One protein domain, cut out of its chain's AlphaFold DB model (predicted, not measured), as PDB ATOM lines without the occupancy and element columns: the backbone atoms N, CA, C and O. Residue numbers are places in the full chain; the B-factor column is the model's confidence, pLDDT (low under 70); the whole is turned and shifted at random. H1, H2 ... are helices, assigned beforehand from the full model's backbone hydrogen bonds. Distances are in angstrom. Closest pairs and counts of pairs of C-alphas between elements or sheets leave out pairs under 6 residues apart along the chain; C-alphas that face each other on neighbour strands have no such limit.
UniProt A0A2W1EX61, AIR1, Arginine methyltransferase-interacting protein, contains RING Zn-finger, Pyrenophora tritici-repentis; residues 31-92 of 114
ATOM      1  N   THR A  31      73.170   5.759   8.871       93.62
ATOM      2  CA  THR A  31      73.173   6.849   7.894       93.62
ATOM      3  C   THR A  31      74.456   7.672   8.000       93.62
ATOM      4  O   THR A  31      74.841   8.084   9.099       93.62
ATOM      5  N   ASN A  32      75.057   7.957   6.839       91.38
ATOM      6  CA  ASN A  32      76.216   8.839   6.664       91.38
ATOM      7  C   ASN A  32      77.476   8.425   7.458       91.38
ATOM      8  O   ASN A  32      78.235   9.279   7.894       91.38
ATOM      9  N   GLY A  33      77.723   7.122   7.635       82.75
ATOM     10  CA  GLY A  33      78.855   6.635   8.439       82.75
ATOM     11  C   GLY A  33      80.265   6.859   7.864       82.75
ATOM     12  O   GLY A  33      81.227   6.665   8.596       82.75
ATOM     13  N   GLU A  34      80.407   7.225   6.583       81.81
ATOM     14  CA  GLU A  34      81.709   7.578   5.971       81.81
ATOM     15  C   GLU A  34      81.911   9.099   5.848       81.81
ATOM     16  O   GLU A  34      82.962   9.531   5.396       81.81
ATOM     17  N   GLU A  35      80.899   9.909   6.193       80.12
ATOM     18  CA  GLU A  35      81.000  11.381   6.303       80.12
ATOM     19  C   GLU A  35      81.432  12.128   5.022       80.12
ATOM     20  O   GLU A  35      81.712  13.325   5.042       80.12
ATOM     21  N   ALA A  36      81.448  11.446   3.874       83.25
ATOM     22  CA  ALA A  36      82.005  11.987   2.637       83.25
ATOM     23  C   ALA A  36      81.179  13.142   2.049       83.25
ATOM     24  O   ALA A  36      81.734  14.103   1.517       83.25
ATOM     25  N   ARG A  37      79.845  13.048   2.125       86.56
ATOM     26  CA  ARG A  37      78.935  14.020   1.498       86.56
ATOM     27  C   ARG A  37      78.451  15.089   2.468       86.56
ATOM     28  O   ARG A  37      78.350  16.245   2.081       86.56
ATOM     29  N   LEU A  38      78.119  14.697   3.694       86.88
ATOM     30  CA  LEU A  38      77.507  15.561   4.703       86.88
ATOM     31  C   LEU A  38      78.416  15.617   5.927       86.88
ATOM     32  O   LEU A  38      78.799  14.563   6.444       86.88
ATOM     33  N   PHE A  39      78.712  16.823   6.407       80.56
ATOM     34  CA  PHE A  39      79.560  17.008   7.579       80.56
ATOM     35  C   PHE A  39      78.801  16.623   8.857       80.56
ATOM     36  O   PHE A  39      77.976  17.381   9.375       80.56
ATOM     37  N   SER A  40      79.053  15.415   9.355       73.69
ATOM     38  CA  SER A  40      78.476  14.910  10.602       73.69
ATOM     39  C   SER A  40      79.423  13.884  11.220       73.69
ATOM     40  O   SER A  40      79.414  12.745  10.753       73.69
ATOM     41  N   PRO A  41      80.179  14.224  12.280       72.19
ATOM     42  CA  PRO A  41      81.071  13.268  12.926       72.19
ATOM     43  C   PRO A  41      80.275  12.063  13.442       72.19
ATOM     44  O   PRO A  41      79.317  12.205  14.203       72.19
ATOM     45  N   LEU A  42      80.663  10.879  12.977       76.19
ATOM     46  CA  LEU A  42      80.054   9.562  13.166       76.19
ATOM     47  C   LEU A  42      78.599   9.430  12.677       76.19
ATOM     48  O   LEU A  42      77.898   8.484  13.051       76.19
ATOM     49  N   GLY A  43      78.130  10.347  11.825       85.94
ATOM     50  CA  GLY A  43      76.792  10.313  11.229       85.94
ATOM     51  C   GLY A  43      75.664  10.099  12.249       85.94
ATOM     52  O   GLY A  43      75.683  10.612  13.369       85.94
ATOM     53  N   SER A  44      74.676   9.284  11.871       92.75
ATOM     54  CA  SER A  44      73.550   8.919  12.753       92.75
ATOM     55  C   SER A  44      73.940   8.079  13.978       92.75
ATOM     56  O   SER A  44      73.191   8.060  14.952       92.75
ATOM     57  N   ALA A  45      75.107   7.422  13.980       92.69
ATOM     58  CA  ALA A  45      75.565   6.666  15.149       92.69
ATOM     59  C   ALA A  45      75.891   7.600  16.328       92.69
ATOM     60  O   ALA A  45      75.652   7.237  17.479       92.69
ATOM     61  N   SER A  46      76.357   8.823  16.043       93.00
ATOM     62  CA  SER A  46      76.529   9.870  17.059       93.00
ATOM     63  C   SER A  46      75.198  10.266  17.698       93.00
ATOM     64  O   SER A  46      75.104  10.351  18.919       93.00
ATOM     65  N   VAL A  47      74.143  10.432  16.891       93.94
ATOM     66  CA  VAL A  47      72.792  10.739  17.394       93.94
ATOM     67  C   VAL A  47      72.284   9.620  18.294       93.94
ATOM     68  O   VAL A  47      71.839   9.875  19.410       93.94
ATOM     69  N   TYR A  48      72.426   8.371  17.847       95.25
ATOM     70  CA  TYR A  48      72.014   7.214  18.633       95.25
ATOM     71  C   TYR A  48      72.725   7.149  19.990       95.25
ATOM     72  O   TYR A  48      72.084   6.906  21.010       95.25
ATOM     73  N   ALA A  49      74.030   7.430  20.022       93.75
ATOM     74  CA  ALA A  49      74.844   7.450  21.236       93.75
ATOM     75  C   ALA A  49      74.735   8.756  22.054       93.75
ATOM     76  O   ALA A  49      75.522   8.954  22.978       93.75
ATOM     77  N   ASN A  50      73.781   9.642  21.735       92.06
ATOM     78  CA  ASN A  50      73.581  10.938  22.398       92.06
ATOM     79  C   ASN A  50      74.784  11.908  22.292       92.06
ATOM     80  O   ASN A  50      74.946  12.806  23.113       92.06
ATOM     81  N   GLY A  51      75.635  11.740  21.275       91.88
ATOM     82  CA  GLY A  51      76.722  12.665  20.934       91.88
ATOM     83  C   GLY A  51      76.269  13.873  20.101       91.88
ATOM     84  O   GLY A  51      76.992  14.863  20.007       91.88
ATOM     85  N   SER A  52      75.073  13.811  19.510       90.88
ATOM     86  CA  SER A  52      74.420  14.902  18.776       90.88
ATOM     87  C   SER A  52      72.898  14.753  18.867       90.88
ATOM     88  O   SER A  52      72.392  13.653  19.074       90.88
ATOM     89  N   SER A  53      72.147  15.841  18.702       92.19
ATOM     90  CA  SER A  53      70.682  15.771  18.601       92.19
ATOM     91  C   SER A  53      70.220  15.484  17.168       92.19
ATOM     92  O   SER A  53      70.895  15.827  16.196       92.19
ATOM     93  N   VAL A  54      69.012  14.926  17.019       91.69
ATOM     94  CA  VAL A  54      68.360  14.752  15.705       91.69
ATOM     95  C   VAL A  54      68.277  16.088  14.959       91.69
ATOM     96  O   VAL A  54      68.609  16.159  13.779       91.69
ATOM     97  N   ALA A  55      67.908  17.169  15.653       93.19
ATOM     98  CA  ALA A  55      67.818  18.502  15.060       93.19
ATOM     99  C   ALA A  55      69.170  18.994  14.513       93.19
ATOM    100  O   ALA A  55      69.225  19.492  13.390       93.19
ATOM    101  N   GLN A  56      70.261  18.809  15.266       92.62
ATOM    102  CA  GLN A  56      71.612  19.163  14.815       92.62
ATOM    103  C   GLN A  56      72.052  18.326  13.612       92.62
ATOM    104  O   GLN A  56      72.566  18.880  12.646       92.62
ATOM    105  N   ALA A  57      71.806  17.014  13.630       92.62
ATOM    106  CA  ALA A  57      72.126  16.154  12.494       92.62
ATOM    107  C   ALA A  57      71.332  16.548  11.239       92.62
ATOM    108  O   ALA A  57      71.884  16.582  10.147       92.62
ATOM    109  N   HIS A  58      70.054  16.913  11.373       93.75
ATOM    110  CA  HIS A  58      69.221  17.313  10.235       93.75
ATOM    111  C   HIS A  58      69.739  18.560   9.511       93.75
ATOM    112  O   HIS A  58      69.563  18.659   8.295       93.75
ATOM    113  N   VAL A  59      70.379  19.488  10.226       94.69
ATOM    114  CA  VAL A  59      70.950  20.710   9.637       94.69
ATOM    115  C   VAL A  59      72.396  20.542   9.164       94.69
ATOM    116  O   VAL A  59      72.944  21.492   8.611       94.69
ATOM    117  N   SER A  60      73.008  19.358   9.323       92.94
ATOM    118  CA  SER A  60      74.360  19.078   8.821       92.94
ATOM    119  C   SER A  60      74.455  19.382   7.322       92.94
ATOM    120  O   SER A  60      73.723  18.762   6.539       92.94
ATOM    121  N   PRO A  61      75.328  20.320   6.914       93.00
ATOM    122  CA  PRO A  61      75.418  20.759   5.534       93.00
ATOM    123  C   PRO A  61      76.215  19.772   4.682       93.00
ATOM    124  O   PRO A  61      77.042  18.996   5.172       93.00
ATOM    125  N   SER A  62      75.980  19.841   3.377       92.56
ATOM    126  CA  SER A  62      76.815  19.179   2.384       92.56
ATOM    127  C   SER A  62      78.197  19.827   2.288       92.56
ATOM    128  O   SER A  62      78.327  21.051   2.343       92.56
ATOM    129  N   ASN A  63      79.219  18.998   2.084       89.44
ATOM    130  CA  ASN A  63      80.616  19.423   1.945       89.44
ATOM    131  C   ASN A  63      80.885  20.185   0.634       89.44
ATOM    132  O   ASN A  63      81.894  20.867   0.513       89.44
ATOM    133  N   ASP A  64      79.990  20.075  -0.350       90.44
ATOM    134  CA  ASP A  64      80.101  20.714  -1.670       90.44
ATOM    135  C   ASP A  64      79.464  22.114  -1.748       90.44
ATOM    136  O   ASP A  64      79.341  22.674  -2.834       90.44
ATOM    137  N   HIS A  65      79.027  22.676  -0.615       86.31
ATOM    138  CA  HIS A  65      78.355  23.979  -0.540       86.31
ATOM    139  C   HIS A  65      77.073  24.106  -1.386       86.31
ATOM    140  O   HIS A  65      76.590  25.214  -1.609       86.31
ATOM    141  N   SER A  66      76.454  22.994  -1.791       91.94
ATOM    142  CA  SER A  66      75.183  22.988  -2.538       91.94
ATOM    143  C   SER A  66      73.973  23.514  -1.749       91.94
ATOM    144  O   SER A  66      72.873  23.599  -2.291       91.94
ATOM    145  N   GLY A  67      74.137  23.825  -0.458       92.31
ATOM    146  CA  GLY A  67      73.041  24.186   0.448       92.31
ATOM    147  C   GLY A  67      72.171  22.999   0.877       92.31
ATOM    148  O   GLY A  67      71.215  23.185   1.627       92.31
ATOM    149  N   LEU A  68      72.494  21.779   0.434       95.31
ATOM    150  CA  LEU A  68      71.809  20.561   0.862       95.31
ATOM    151  C   LEU A  68      72.124  20.237   2.323       95.31
ATOM    152  O   LEU A  68      73.236  20.473   2.801       95.31
ATOM    153  N   THR A  69      71.154  19.634   3.007       94.88
ATOM    154  CA  THR A  69      71.295  19.175   4.391       94.88
ATOM    155  C   THR A  69      70.949  17.698   4.521       94.88
ATOM    156  O   THR A  69      70.215  17.138   3.700       94.88
ATOM    157  N   MET A  70      71.448  17.055   5.577       94.06
ATOM    158  CA  MET A  70      71.149  15.648   5.855       94.06
ATOM    159  C   MET A  70      69.644  15.406   6.001       94.06
ATOM    160  O   MET A  70      69.118  14.462   5.415       94.06
ATOM    161  N   GLY A  71      68.938  16.280   6.725       94.62
ATOM    162  CA  GLY A  71      67.492  16.187   6.901       94.62
ATOM    163  C   GLY A  71      66.730  16.339   5.583       94.62
ATOM    164  O   GLY A  71      65.788  15.588   5.332       94.62
ATOM    165  N   GLY A  72      67.168  17.254   4.710       96.69
ATOM    166  CA  GLY A  72      66.579  17.435   3.381       96.69
ATOM    167  C   GLY A  72      66.741  16.198   2.494       96.69
ATOM    168  O   GLY A  72      65.778  15.741   1.880       96.69
ATOM    169  N   GLU A  73      67.933  15.600   2.475       95.62
ATOM    170  CA  GLU A  73      68.194  14.389   1.686       95.62
ATOM    171  C   GLU A  73      67.492  13.147   2.261       95.62
ATOM    172  O   GLU A  73      66.993  12.313   1.500       95.62
ATOM    173  N   LEU A  74      67.376  13.034   3.589       95.75
ATOM    174  CA  LEU A  74      66.553  12.002   4.231       95.75
ATOM    175  C   LEU A  74      65.080  12.146   3.840       95.75
ATOM    176  O   LEU A  74      64.445  11.152   3.493       95.75
ATOM    177  N   ALA A  75      64.540  13.368   3.842       97.12
ATOM    178  CA  ALA A  75      63.155  13.619   3.446       97.12
ATOM    179  C   ALA A  75      62.924  13.260   1.974       97.12
ATOM    180  O   ALA A  75      61.978  12.545   1.649       97.12
ATOM    181  N   LYS A  76      63.840  13.672   1.092       97.12
ATOM    182  CA  LYS A  76      63.808  13.357  -0.343       97.12
ATOM    183  C   LYS A  76      63.832  11.853  -0.625       97.12
ATOM    184  O   LYS A  76      63.206  11.400  -1.577       97.12
ATOM    185  N   THR A  77      64.566  11.086   0.177       96.44
ATOM    186  CA  THR A  77      64.686   9.627   0.027       96.44
ATOM    187  C   THR A  77      63.627   8.843   0.808       96.44
ATOM    188  O   THR A  77      63.551   7.628   0.654       96.44
ATOM    189  N   GLY A  78      62.800   9.514   1.618       96.56
ATOM    190  CA  GLY A  78      61.765   8.882   2.439       96.56
ATOM    191  C   GLY A  78      62.285   8.191   3.705       96.56
ATOM    192  O   GLY A  78      61.574   7.375   4.280       96.56
ATOM    193  N   TYR A  79      63.504   8.507   4.156       96.06
ATOM    194  CA  TYR A  79      64.145   7.896   5.331       96.06
ATOM    195  C   TYR A  79      64.038   8.739   6.613       96.06
ATOM    196  O   TYR A  79      64.743   8.482   7.590       96.06
ATOM    197  N   VAL A  80      63.148   9.734   6.646       95.38
ATOM    198  CA  VAL A  80      62.774  10.397   7.905       95.38
ATOM    199  C   VAL A  80      61.837   9.468   8.675       95.38
ATOM    200  O   VAL A  80      60.636   9.425   8.421       95.38
ATOM    201  N   GLY A  81      62.413   8.679   9.582       92.06
ATOM    202  CA  GLY A  81      61.669   7.753  10.436       92.06
ATOM    203  C   GLY A  81      60.952   8.452  11.595       92.06
ATOM    204  O   GLY A  81      61.374   9.510  12.055       92.06
ATOM    205  N   SER A  82      59.880   7.828  12.087       91.94
ATOM    206  CA  SER A  82      59.119   8.256  13.274       91.94
ATOM    207  C   SER A  82      59.380   7.395  14.515       91.94
ATOM    208  O   SER A  82      58.804   7.637  15.573       91.94
ATOM    209  N   THR A  83      60.207   6.360  14.383       90.50
ATOM    210  CA  THR A  83      60.534   5.426  15.462       90.50
ATOM    211  C   THR A  83      61.637   5.972  16.365       90.50
ATOM    212  O   THR A  83      62.469   6.752  15.889       90.50
ATOM    213  N   PRO A  84      61.719   5.491  17.619       88.31
ATOM    214  CA  PRO A  84      62.860   5.734  18.491       88.31
ATOM    215  C   PRO A  84      64.202   5.525  17.787       88.31
ATOM    216  O   PRO A  84      64.408   4.515  17.110       88.31
ATOM    217  N   ASN A  85      65.112   6.483  17.939       88.69
ATOM    218  CA  ASN A  85      66.411   6.485  17.261       88.69
ATOM    219  C   ASN A  85      67.577   6.907  18.170       88.69
ATOM    220  O   ASN A  85      68.685   7.128  17.679       88.69
ATOM    221  N   ILE A  86      67.340   6.975  19.484       92.50
ATOM    222  CA  ILE A  86      68.353   7.232  20.510       92.50
ATOM    223  C   ILE A  86      68.470   6.040  21.459       92.50
ATOM    224  O   ILE A  86      67.481   5.368  21.753       92.50
ATOM    225  N   PHE A  87      69.670   5.801  21.987       92.62
ATOM    226  CA  PHE A  87      69.960   4.669  22.871       92.62
ATOM    227  C   PHE A  87      69.066   4.635  24.120       92.62
ATOM    228  O   PHE A  87      68.713   3.559  24.597       92.62
ATOM    229  N   ALA A  88      68.674   5.803  24.640       91.69
ATOM    230  CA  ALA A  88      67.791   5.901  25.801       91.69
ATOM    231  C   ALA A  88      66.398   5.293  25.550       91.69
ATOM    232  O   ALA A  88      65.799   4.737  26.467       91.69
ATOM    233  N   GLU A  89      65.893   5.377  24.319       92.25
ATOM    234  CA  GLU A  89      64.582   4.843  23.934       92.25
ATOM    235  C   GLU A  89      64.686   3.453  23.291       92.25
ATOM    236  O   GLU A  89      63.752   2.655  23.362       92.25
ATOM    237  N   TYR A  90      65.830   3.150  22.677       91.62
ATOM    238  CA  TYR A  90      66.118   1.879  22.030       91.62
ATOM    239  C   TYR A  90      67.494   1.380  22.470       91.62
ATOM    240  O   TYR A  90      68.494   1.589  21.792       91.62
ATOM    241  N   SER A  91      67.562   0.757  23.646       92.62
ATOM    242  CA  SER A  91      68.830   0.291  24.216       92.62
ATOM    243  C   SER A  91      69.244  -1.072  23.657       92.62
ATOM    244  O   SER A  91      68.415  -1.934  23.358       92.62
ATOM    245  N   ILE A  92      70.555  -1.281  23.534       93.25
ATOM    246  CA  ILE A  92      71.150  -2.556  23.113       93.25
ATOM    247  C   ILE A  92      72.152  -3.038  24.157       93.25
ATOM    248  O   ILE A  92      72.905  -2.246  24.718       93.25
TER     249      ILE A  92
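This is residues 31 to 92 of the 114 residues of the protein "AIR1, Arginine methyltransferase-interacting protein, contains RING Zn-finger" of Pyrenophora tritici-repentis (UniProt A0A2W1EX61). What does the domain look like? It has little regular structure: three short helices set among loops, H3 touching H2 and H2 touching H1, with residues 78 to 92 as a long tail without a named element. What is its make-up? The 62 printed residues include three named helices, H1, H2, H3 in chain order, holding 19 residues; the class is all helix. It is compact, with a radius of gyration of the C-alphas of 11.5 A, yet elongated, spanning 35 by 22 by 17 A.

What does the longest helix touch? H3, residues 70 to 77, touches H2, residues 54 to 58; the closest C-alphas, of His 58 and Gly 71, are 3.9 A apart. Where is H1? H1, residues 43 to 48, touches H2, the closest C-alphas being those of Val 47 and Val 54 at 6.2 A; H1 and H3 are apart. Are the helix backbones complete? In H2 and H3 every O i to N i+4 pair is within hydrogen-bond range, in H1 1 of 2.

Where is H3? Its C-alphas run 10.6 A from Met 70 at (71.149, 15.648, 5.855). And the others? H1 begins at C-alpha 43, (76.792, 10.313, 11.229), and measures 9.3 A; H2 measures 6.1 A.

How large is it? The farthest C-alphas, of Ser 66 and Ile 92, are 36.4 A apart. Is it continuous and confident? The printed part has no cut, the link H2 to H3 is long, and no printed residue is under 70 in pLDDT.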